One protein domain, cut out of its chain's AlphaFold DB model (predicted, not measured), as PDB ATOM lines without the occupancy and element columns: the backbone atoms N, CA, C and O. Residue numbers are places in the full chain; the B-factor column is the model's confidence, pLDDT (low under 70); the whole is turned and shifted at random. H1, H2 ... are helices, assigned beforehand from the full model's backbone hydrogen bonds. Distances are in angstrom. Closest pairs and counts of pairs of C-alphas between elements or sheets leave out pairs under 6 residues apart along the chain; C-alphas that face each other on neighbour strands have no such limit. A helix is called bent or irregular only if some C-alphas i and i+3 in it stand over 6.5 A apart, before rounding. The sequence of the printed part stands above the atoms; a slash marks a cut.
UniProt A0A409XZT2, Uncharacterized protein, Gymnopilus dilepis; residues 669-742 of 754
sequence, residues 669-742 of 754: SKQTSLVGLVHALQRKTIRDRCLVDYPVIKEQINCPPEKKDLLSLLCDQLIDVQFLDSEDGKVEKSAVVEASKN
ATOM      1  N   SER A 669      -8.025  28.255  -5.281       52.47
ATOM      2  CA  SER A 669      -8.905  29.013  -6.182       52.47
ATOM      3  C   SER A 669      -8.922  30.468  -5.718       52.47
ATOM      4  O   SER A 669      -9.687  30.843  -4.827       52.47
ATOM      5  N   LYS A 670      -8.050  31.289  -6.320       56.19
ATOM      6  CA  LYS A 670      -7.824  32.711  -5.988       56.19
ATOM      7  C   LYS A 670      -9.083  33.535  -5.730       56.19
ATOM      8  O   LYS A 670      -9.041  34.449  -4.924       56.19
ATOM      9  N   GLN A 671     -10.199  33.209  -6.379       51.12
ATOM     10  CA  GLN A 671     -11.457  33.949  -6.255       51.12
ATOM     11  C   GLN A 671     -12.234  33.684  -4.953       51.12
ATOM     12  O   GLN A 671     -13.099  34.479  -4.603       51.12
ATOM     13  N   THR A 672     -11.948  32.601  -4.223       43.75
ATOM     14  CA  THR A 672     -12.698  32.230  -3.001       43.75
ATOM     15  C   THR A 672     -11.841  32.165  -1.740       43.75
ATOM     16  O   THR A 672     -12.378  31.922  -0.664       43.75
ATOM     17  N   SER A 673     -10.524  32.369  -1.852       52.16
ATOM     18  CA  SER A 673      -9.643  32.635  -0.705       52.16
ATOM     19  C   SER A 673     -10.186  33.815   0.114       52.16
ATOM     20  O   SER A 673     -10.801  34.715  -0.450       52.16
ATOM     21  N   LEU A 674      -9.947  33.858   1.430       54.78
ATOM     22  CA  LEU A 674     -10.339  35.002   2.272       54.78
ATOM     23  C   LEU A 674      -9.715  36.309   1.737       54.78
ATOM     24  O   LEU A 674     -10.373  37.343   1.686       54.78
ATOM     25  N   VAL A 675      -8.490  36.216   1.204       59.50
ATOM     26  CA  VAL A 675      -7.813  37.295   0.465       59.50
ATOM     27  C   VAL A 675      -8.521  37.578  -0.862       59.50
ATOM     28  O   VAL A 675      -8.750  38.732  -1.192       59.50
ATOM     29  N   GLY A 676      -8.950  36.546  -1.588       61.72
ATOM     30  CA  GLY A 676      -9.750  36.665  -2.812       61.72
ATOM     31  C   GLY A 676     -11.094  37.372  -2.625       61.72
ATOM     32  O   GLY A 676     -11.452  38.232  -3.425       61.72
ATOM     33  N   LEU A 677     -11.816  37.066  -1.543       60.09
ATOM     34  CA  LEU A 677     -13.092  37.692  -1.195       60.09
ATOM     35  C   LEU A 677     -12.893  39.159  -0.787       60.09
ATOM     36  O   LEU A 677     -13.654  40.024  -1.215       60.09
ATOM     37  N   VAL A 678     -11.832  39.453  -0.028       69.88
ATOM     38  CA  VAL A 678     -11.416  40.832   0.280       69.88
ATOM     39  C   VAL A 678     -11.032  41.577  -1.004       69.88
ATOM     40  O   VAL A 678     -11.498  42.695  -1.215       69.88
ATOM     41  N   HIS A 679     -10.286  40.945  -1.913       65.88
ATOM     42  CA  HIS A 679      -9.967  41.491  -3.237       65.88
ATOM     43  C   HIS A 679     -11.208  41.695  -4.115       65.88
ATOM     44  O   HIS A 679     -11.246  42.652  -4.883       65.88
ATOM     45  N   ALA A 680     -12.233  40.845  -4.009       66.19
ATOM     46  CA  ALA A 680     -13.486  40.998  -4.745       66.19
ATOM     47  C   ALA A 680     -14.340  42.149  -4.186       66.19
ATOM     48  O   ALA A 680     -14.851  42.962  -4.958       66.19
ATOM     49  N   LEU A 681     -14.454  42.258  -2.857       76.25
ATOM     50  CA  LEU A 681     -15.240  43.300  -2.185       76.25
ATOM     51  C   LEU A 681     -14.570  44.679  -2.244       76.25
ATOM     52  O   LEU A 681     -15.251  45.689  -2.407       76.25
ATOM     53  N   GLN A 682     -13.241  44.734  -2.147       82.06
ATOM     54  CA  GLN A 682     -12.459  45.975  -2.135       82.06
ATOM     55  C   GLN A 682     -11.651  46.174  -3.420       82.06
ATOM     56  O   GLN A 682     -10.636  46.873  -3.422       82.06
ATOM     57  N   ARG A 683     -12.108  45.587  -4.534       77.25
ATOM     58  CA  ARG A 683     -11.369  45.548  -5.805       77.25
ATOM     59  C   ARG A 683     -10.874  46.916  -6.262       77.25
ATOM     60  O   ARG A 683      -9.737  47.028  -6.700       77.25
ATOM     61  N   LYS A 684     -11.716  47.950  -6.137       77.31
ATOM     62  CA  LYS A 684     -11.356  49.333  -6.490       77.31
ATOM     63  C   LYS A 684     -10.310  49.903  -5.536       77.31
ATOM     64  O   LYS A 684      -9.246  50.295  -5.983       77.31
ATOM     65  N   THR A 685     -10.561  49.845  -4.230       81.81
ATOM     66  CA  THR A 685      -9.657  50.400  -3.213       81.81
ATOM     67  C   THR A 685      -8.271  49.763  -3.257       81.81
ATOM     68  O   THR A 685      -7.271  50.471  -3.198       81.81
ATOM     69  N   ILE A 686      -8.200  48.435  -3.390       78.69
ATOM     70  CA  ILE A 686      -6.926  47.710  -3.463       78.69
ATOM     71  C   ILE A 686      -6.215  48.016  -4.779       78.69
ATOM     72  O   ILE A 686      -5.007  48.224  -4.765       78.69
ATOM     73  N   ARG A 687      -6.939  48.095  -5.903       82.31
ATOM     74  CA  ARG A 687      -6.357  48.486  -7.194       82.31
ATOM     75  C   ARG A 687      -5.767  49.890  -7.137       82.31
ATOM     76  O   ARG A 687      -4.613  50.058  -7.514       82.31
ATOM     77  N   ASP A 688      -6.531  50.861  -6.650       83.62
ATOM     78  CA  ASP A 688      -6.106  52.260  -6.595       83.62
ATOM     79  C   ASP A 688      -4.885  52.411  -5.681       83.62
ATOM     80  O   ASP A 688      -3.892  53.018  -6.073       83.62
ATOM     81  N   ARG A 689      -4.900  51.774  -4.501       85.25
ATOM     82  CA  ARG A 689      -3.750  51.769  -3.584       85.25
ATOM     83  C   ARG A 689      -2.534  51.066  -4.190       85.25
ATOM     84  O   ARG A 689      -1.432  51.584  -4.110       85.25
ATOM     85  N   CYS A 690      -2.735  49.920  -4.841       83.31
ATOM     86  CA  CYS A 690      -1.659  49.138  -5.449       83.31
ATOM     87  C   CYS A 690      -0.998  49.880  -6.618       83.31
ATOM     88  O   CYS A 690       0.219  49.822  -6.753       83.31
ATOM     89  N   LEU A 691      -1.764  50.625  -7.425       84.81
ATOM     90  CA  LEU A 691      -1.212  51.464  -8.495       84.81
ATOM     91  C   LEU A 691      -0.463  52.692  -7.958       84.81
ATOM     92  O   LEU A 691       0.516  53.108  -8.571       84.81
ATOM     93  N   VAL A 692      -0.904  53.254  -6.829       89.25
ATOM     94  CA  VAL A 692      -0.208  54.361  -6.156       89.25
ATOM     95  C   VAL A 692       1.102  53.884  -5.527       89.25
ATOM     96  O   VAL A 692       2.137  54.515  -5.726       89.25
ATOM     97  N   ASP A 693       1.068  52.764  -4.808       89.88
ATOM     98  CA  ASP A 693       2.221  52.255  -4.059       89.88
ATOM     99  C   ASP A 693       3.235  51.533  -4.973       89.88
ATOM    100  O   ASP A 693       4.436  51.535  -4.699       89.88
ATOM    101  N   TYR A 694       2.774  50.947  -6.087       86.94
ATOM    102  CA  TYR A 694       3.593  50.187  -7.040       86.94
ATOM    103  C   TYR A 694       3.319  50.602  -8.497       86.94
ATOM    104  O   TYR A 694       2.785  49.817  -9.286       86.94
ATOM    105  N   PRO A 695       3.731  51.809  -8.920       85.88
ATOM    106  CA  PRO A 695       3.412  52.333 -10.253       85.88
ATOM    107  C   PRO A 695       3.993  51.488 -11.402       85.88
ATOM    108  O   PRO A 695       3.406  51.409 -12.478       85.88
ATOM    109  N   VAL A 696       5.111  50.792 -11.163       89.19
ATOM    110  CA  VAL A 696       5.820  49.974 -12.169       89.19
ATOM    111  C   VAL A 696       5.197  48.579 -12.343       89.19
ATOM    112  O   VAL A 696       5.565  47.833 -13.250       89.19
ATOM    113  N   ILE A 697       4.235  48.192 -11.495       85.75
ATOM    114  CA  ILE A 697       3.713  46.818 -11.473       85.75
ATOM    115  C   ILE A 697       3.053  46.433 -12.802       85.75
ATOM    116  O   ILE A 697       3.203  45.302 -13.256       85.75
ATOM    117  N   LYS A 698       2.406  47.386 -13.486       83.88
ATOM    118  CA  LYS A 698       1.824  47.180 -14.823       83.88
ATOM    119  C   LYS A 698       2.875  46.824 -15.870       83.88
ATOM    120  O   LYS A 698       2.645  45.947 -16.696       83.88
ATOM    121  N   GLU A 699       4.026  47.486 -15.839       87.69
ATOM    122  CA  GLU A 699       5.110  47.220 -16.787       87.69
ATOM    123  C   GLU A 699       5.704  45.832 -16.545       87.69
ATOM    124  O   GLU A 699       5.908  45.072 -17.489       87.69
ATOM    125  N   GLN A 700       5.874  45.446 -15.277       85.19
ATOM    126  CA  GLN A 700       6.394  44.127 -14.912       85.19
ATOM    127  C   GLN A 700       5.403  42.988 -15.211       85.19
ATOM    128  O   GLN A 700       5.808  41.908 -15.642       85.19
ATOM    129  N   ILE A 701       4.099  43.225 -15.044       84.56
ATOM    130  CA  ILE A 701       3.040  42.280 -15.436       84.56
ATOM    131  C   ILE A 701       3.003  42.086 -16.956       84.56
ATOM    132  O   ILE A 701       2.686  40.995 -17.426       84.56
ATOM    133  N   ASN A 702       3.372  43.099 -17.735       84.12
ATOM    134  CA  ASN A 702       3.427  43.001 -19.192       84.12
ATOM    135  C   ASN A 702       4.745  42.416 -19.724       84.12
ATOM    136  O   ASN A 702       4.851  42.142 -20.919       84.12
ATOM    137  N   CYS A 703       5.737  42.165 -18.862       85.56
ATOM    138  CA  CYS A 703       6.983  41.529 -19.278       85.56
ATOM    139  C   CYS A 703       6.759  40.093 -19.801       85.56
ATOM    140  O   CYS A 703       5.852  39.384 -19.343       85.56
ATOM    141  N   PRO A 704       7.613  39.617 -20.727       82.50
ATOM    142  CA  PRO A 704       7.625  38.221 -21.147       82.50
ATOM    143  C   PRO A 704       7.784  37.285 -19.937       82.50
ATOM    144  O   PRO A 704       8.481  37.650 -18.987       82.50
ATOM    145  N   PRO A 705       7.187  36.079 -19.956       76.50
ATOM    146  CA  PRO A 705       7.216  35.141 -18.828       76.50
ATOM    147  C   PRO A 705       8.633  34.809 -18.338       76.50
ATOM    148  O   PRO A 705       8.834  34.636 -17.142       76.50
ATOM    149  N   GLU A 706       9.621  34.833 -19.232       81.38
ATOM    150  CA  GLU A 706      11.045  34.615 -18.939       81.38
ATOM    151  C   GLU A 706      11.671  35.679 -18.023       81.38
ATOM    152  O   GLU A 706      12.701  35.424 -17.413       81.38
ATOM    153  N   LYS A 707      11.071  36.873 -17.921       80.56
ATOM    154  CA  LYS A 707      11.545  37.976 -17.063       80.56
ATOM    155  C   LYS A 707      10.670  38.201 -15.829       80.56
ATOM    156  O   LYS A 707      10.898  39.158 -15.092       80.56
ATOM    157  N   LYS A 708       9.637  37.378 -15.627       78.06
ATOM    158  CA  LYS A 708       8.673  37.564 -14.535       78.06
ATOM    159  C   LYS A 708       9.125  36.976 -13.196       78.06
ATOM    160  O   LYS A 708       8.468  37.292 -12.216       78.06
ATOM    161  N   ASP A 709      10.211  36.200 -13.124       80.75
ATOM    162  CA  ASP A 709      10.835  35.638 -11.904       80.75
ATOM    163  C   ASP A 709       9.902  35.524 -10.675       80.75
ATOM    164  O   ASP A 709       8.967  34.731 -10.660       80.75
ATOM    165  N   LEU A 710      10.120  36.325  -9.628       78.56
ATOM    166  CA  LEU A 710       9.340  36.277  -8.387       78.56
ATOM    167  C   LEU A 710       7.894  36.765  -8.580       78.56
ATOM    168  O   LEU A 710       6.981  36.359  -7.859       78.56
ATOM    169  N   LEU A 711       7.684  37.644  -9.559       76.06
ATOM    170  CA  LEU A 711       6.380  38.197  -9.880       76.06
ATOM    171  C   LEU A 711       5.480  37.155 -10.546       76.06
ATOM    172  O   LEU A 711       4.286  37.203 -10.289       76.06
ATOM    173  N   SER A 712       6.000  36.197 -11.327       73.44
ATOM    174  CA  SER A 712       5.186  35.079 -11.835       73.44
ATOM    175  C   SER A 712       4.736  34.185 -10.688       73.44
ATOM    176  O   SER A 712       3.558  33.868 -10.610       73.44
ATOM    177  N   LEU A 713       5.613  33.897  -9.719       73.81
ATOM    178  CA  LEU A 713       5.250  33.137  -8.523       73.81
ATOM    179  C   LEU A 713       4.146  33.843  -7.715       73.81
ATOM    180  O   LEU A 713       3.146  33.223  -7.359       73.81
ATOM    181  N   LEU A 714       4.284  35.151  -7.469       74.12
ATOM    182  CA  LEU A 714       3.271  35.964  -6.781       74.12
ATOM    183  C   LEU A 714       1.976  36.091  -7.597       74.12
ATOM    184  O   LEU A 714       0.880  35.989  -7.045       74.12
ATOM    185  N   CYS A 715       2.087  36.272  -8.910       70.62
ATOM    186  CA  CYS A 715       0.962  36.370  -9.835       70.62
ATOM    187  C   CYS A 715       0.300  35.032 -10.127       70.62
ATOM    188  O   CYS A 715      -0.819  35.051 -10.612       70.62
ATOM    189  N   ASP A 716       0.922  33.896  -9.827       62.91
ATOM    190  CA  ASP A 716       0.330  32.565  -9.971       62.91
ATOM    191  C   ASP A 716      -0.256  32.087  -8.641       62.91
ATOM    192  O   ASP A 716      -1.317  31.467  -8.635       62.91
ATOM    193  N   GLN A 717       0.351  32.461  -7.509       64.19
ATOM    194  CA  GLN A 717      -0.023  31.946  -6.185       64.19
ATOM    195  C   GLN A 717      -0.851  32.915  -5.326       64.19
ATOM    196  O   GLN A 717      -1.657  32.440  -4.532       64.19
ATOM    197  N   LEU A 718      -0.673  34.238  -5.444       65.75
ATOM    198  CA  LEU A 718      -1.145  35.213  -4.440       65.75
ATOM    199  C   LEU A 718      -2.031  36.334  -5.001       65.75
ATOM    200  O   LEU A 718      -3.005  36.714  -4.355       65.75
ATOM    201  N   ILE A 719      -1.725  36.857  -6.189       69.00
ATOM    202  CA  ILE A 719      -2.391  38.044  -6.746       69.00
ATOM    203  C   ILE A 719      -3.151  37.655  -8.018       69.00
ATOM    204  O   ILE A 719      -2.606  37.011  -8.916       69.00
ATOM    205  N   ASP A 720      -4.434  38.010  -8.098       67.25
ATOM    206  CA  ASP A 720      -5.223  37.869  -9.326       67.25
ATOM    207  C   ASP A 720      -4.919  39.032 -10.274       67.25
ATOM    208  O   ASP A 720      -5.516  40.094 -10.199       67.25
ATOM    209  N   VAL A 721      -3.963  38.861 -11.176       73.25
ATOM    210  CA  VAL A 721      -3.503  39.943 -12.059       73.25
ATOM    211  C   VAL A 721      -4.592  40.464 -13.006       73.25
ATOM    212  O   VAL A 721      -4.508  41.594 -13.483       73.25
ATOM    213  N   GLN A 722      -5.658  39.686 -13.230       71.88
ATOM    214  CA  GLN A 722      -6.720  40.025 -14.179       71.88
ATOM    215  C   GLN A 722      -7.485  41.304 -13.806       71.88
ATOM    216  O   GLN A 722      -8.090  41.929 -14.677       71.88
ATOM    217  N   PHE A 723      -7.478  41.731 -12.534       74.88
ATOM    218  CA  PHE A 723      -8.144  42.985 -12.158       74.88
ATOM    219  C   PHE A 723      -7.370  44.241 -12.587       74.88
ATOM    220  O   PHE A 723      -7.985  45.302 -12.727       74.88
ATOM    221  N   LEU A 724      -6.058  44.136 -12.826       75.69
ATOM    222  CA  LEU A 724      -5.197  45.268 -13.189       75.69
ATOM    223  C   LEU A 724      -5.308  45.655 -14.673       75.69
ATOM    224  O   LEU A 724      -5.126  46.829 -15.000       75.69
ATOM    225  N   ASP A 725      -5.693  44.717 -15.543       71.94
ATOM    226  CA  ASP A 725      -5.767  44.908 -17.003       71.94
ATOM    227  C   ASP A 725      -7.039  45.637 -17.489       71.94
ATOM    228  O   ASP A 725      -7.199  45.908 -18.681       71.94
ATOM    229  N   SER A 726      -7.989  45.940 -16.599       60.25
ATOM    230  CA  SER A 726      -9.391  46.072 -17.017       60.25
ATOM    231  C   SER A 726      -9.904  47.452 -17.478       60.25
ATOM    232  O   SER A 726     -10.964  47.462 -18.104       60.25
ATOM    233  N   GLU A 727      -9.224  48.601 -17.296       61.06
ATOM    234  CA  GLU A 727      -9.875  49.906 -17.624       61.06
ATOM    235  C   GLU A 727      -9.071  51.002 -18.346       61.06
ATOM    236  O   GLU A 727      -9.694  51.864 -18.967       61.06
ATOM    237  N   ASP A 728      -7.739  50.994 -18.376       55.66
ATOM    238  CA  ASP A 728      -7.010  52.190 -18.848       55.66
ATOM    239  C   ASP A 728      -7.156  52.454 -20.360       55.66
ATOM    240  O   ASP A 728      -7.167  53.598 -20.802       55.66
ATOM    241  N   GLY A 729      -7.391  51.422 -21.175       53.50
ATOM    242  CA  GLY A 729      -7.488  51.581 -22.632       53.50
ATOM    243  C   GLY A 729      -8.800  52.181 -23.164       53.50
ATOM    244  O   GLY A 729      -8.948  52.305 -24.384       53.50
ATOM    245  N   LYS A 730      -9.787  52.489 -22.307       52.91
ATOM    246  CA  LYS A 730     -11.129  52.922 -22.755       52.91
ATOM    247  C   LYS A 730     -11.536  54.336 -22.373       52.91
ATOM    248  O   LYS A 730     -12.291  54.946 -23.134       52.91
ATOM    249  N   VAL A 731     -11.016  54.869 -21.272       56.28
ATOM    250  CA  VAL A 731     -11.248  56.275 -20.908       56.28
ATOM    251  C   VAL A 731     -10.510  57.191 -21.887       56.28
ATOM    252  O   VAL A 731     -11.098  58.135 -22.405       56.28
ATOM    253  N   GLU A 732      -9.286  56.831 -22.272       52.19
ATOM    254  CA  GLU A 732      -8.483  57.619 -23.214       52.19
ATOM    255  C   GLU A 732      -9.077  57.620 -24.635       52.19
ATOM    256  O   GLU A 732      -9.166  58.659 -25.282       52.19
ATOM    257  N   LYS A 733      -9.614  56.484 -25.106       53.78
ATOM    258  CA  LYS A 733     -10.300  56.424 -26.411       53.78
ATOM    259  C   LYS A 733     -11.643  57.150 -26.424       53.78
ATOM    260  O   LYS A 733     -12.020  57.663 -27.471       53.78
ATOM    261  N   SER A 734     -12.356  57.203 -25.300       56.06
ATOM    262  CA  SER A 734     -13.621  57.942 -25.224       56.06
ATOM    263  C   SER A 734     -13.372  59.449 -25.171       56.06
ATOM    264  O   SER A 734     -14.007  60.174 -25.926       56.06
ATOM    265  N   ALA A 735     -12.366  59.903 -24.414       60.84
ATOM    266  CA  ALA A 735     -11.958  61.307 -24.388       60.84
ATOM    267  C   ALA A 735     -11.439  61.798 -25.755       60.84
ATOM    268  O   ALA A 735     -11.785  62.895 -26.185       60.84
ATOM    269  N   VAL A 736     -10.682  60.971 -26.488       68.00
ATOM    270  CA  VAL A 736     -10.208  61.309 -27.846       68.00
ATOM    271  C   VAL A 736     -11.354  61.334 -28.871       68.00
ATOM    272  O   VAL A 736     -11.368  62.188 -29.754       68.00
ATOM    273  N   VAL A 737     -12.346  60.442 -28.758       71.38
ATOM    274  CA  VAL A 737     -13.529  60.432 -29.645       71.38
ATOM    275  C   VAL A 737     -14.496  61.580 -29.327       71.38
ATOM    276  O   VAL A 737     -15.168  62.088 -30.223       71.38
ATOM    277  N   GLU A 738     -14.581  62.004 -28.071       70.06
ATOM    278  CA  GLU A 738     -15.409  63.138 -27.652       70.06
ATOM    279  C   GLU A 738     -14.750  64.480 -28.012       70.06
ATOM    280  O   GLU A 738     -15.427  65.386 -28.500       70.06
ATOM    281  N   ALA A 739     -13.417  64.569 -27.922       72.12
ATOM    282  CA  ALA A 739     -12.647  65.694 -28.448       72.12
ATOM    283  C   ALA A 739     -12.778  65.822 -29.978       72.12
ATOM    284  O   ALA A 739     -13.036  66.921 -30.471       72.12
ATOM    285  N   SER A 740     -12.710  64.713 -30.733       70.94
ATOM    286  CA  SER A 740     -12.863  64.766 -32.198       70.94
ATOM    287  C   SER A 740     -14.292  65.098 -32.646       70.94
ATOM    288  O   SER A 740     -14.483  65.792 -33.646       70.94
ATOM    289  N   LYS A 741     -15.317  64.682 -31.887       75.00
ATOM    290  CA  LYS A 741     -16.710  65.094 -32.134       75.00
ATOM    291  C   LYS A 741     -16.935  66.586 -31.886       75.00
ATOM    292  O   LYS A 741     -17.690  67.202 -32.637       75.00
ATOM    293  N   ASN A 742     -16.279  67.170 -30.884       71.56
ATOM    294  CA  ASN A 742     -16.376  68.606 -30.608       71.56
ATOM    295  C   ASN A 742     -15.644  69.462 -31.659       71.56
ATOM    296  O   ASN A 742     -16.150  70.525 -32.028       71.56
TER     297      ASN A 742
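This is residues 669 to 742 of the 754 residues of an uncharacterized protein of Gymnopilus dilepis (UniProt A0A409XZT2). Four short helices, H1 to H4, follow one another round a loose, open arc, and the last helix, H5, sticks out from it as a free arm. The link from H4 to H5 runs back through the middle of the arc before residues 726 to 742 leave the body. The printed part has 74 residues with five named helices, H1 to H5 in chain order, and no named strand; its class is all helix. The whole is loose, with a radius of gyration of the C-alphas of 15.2 A, and spans 47 by 32 by 22 A, the arm making the length.

H1, residues 674 to 681, begins with C-alpha 674 at (-10.339, 35.002, 2.272) and is 10.6 A long. H2, residues 683 to 693, is 15.3 A long. H3 is residues 697 to 701, and H4, residues 709 to 717, is 12.8 A long. H5, residues 728 to 742, is 22.3 A long and ends with C-alpha 742 at (-16.376, 68.606, -30.608). H5 is neither bent nor irregular, but only just: C-alphas 728 and 731 are 6.2 A apart.

H1 and H2 are close but not clearly touching, their closest C-alphas, those of His 679 and Ile 686, being 6.9 A apart; their lines are about perpendicular, at 80 degrees. H2 and H3 are close but not clearly touching, with C-alphas 691 and 697 closest at 7.4 A. H3 and H4 are close but not clearly touching, with C-alphas 701 and 711 closest at 7.7 A. H4 and H5 are apart. Every O i to N i+4 pair is within hydrogen-bond range in H1, H2 and H3; in H4 4 of 5 are, in H5 9 of 11.

The C-alphas farthest apart, those of Leu 674 and Asn 742, are 47.4 A apart. The printed part has no cut, and no link is long. The mean pLDDT of the printed part is 71.7; residues 669 to 680, 716 to 720 and 726 to 736 are under 70.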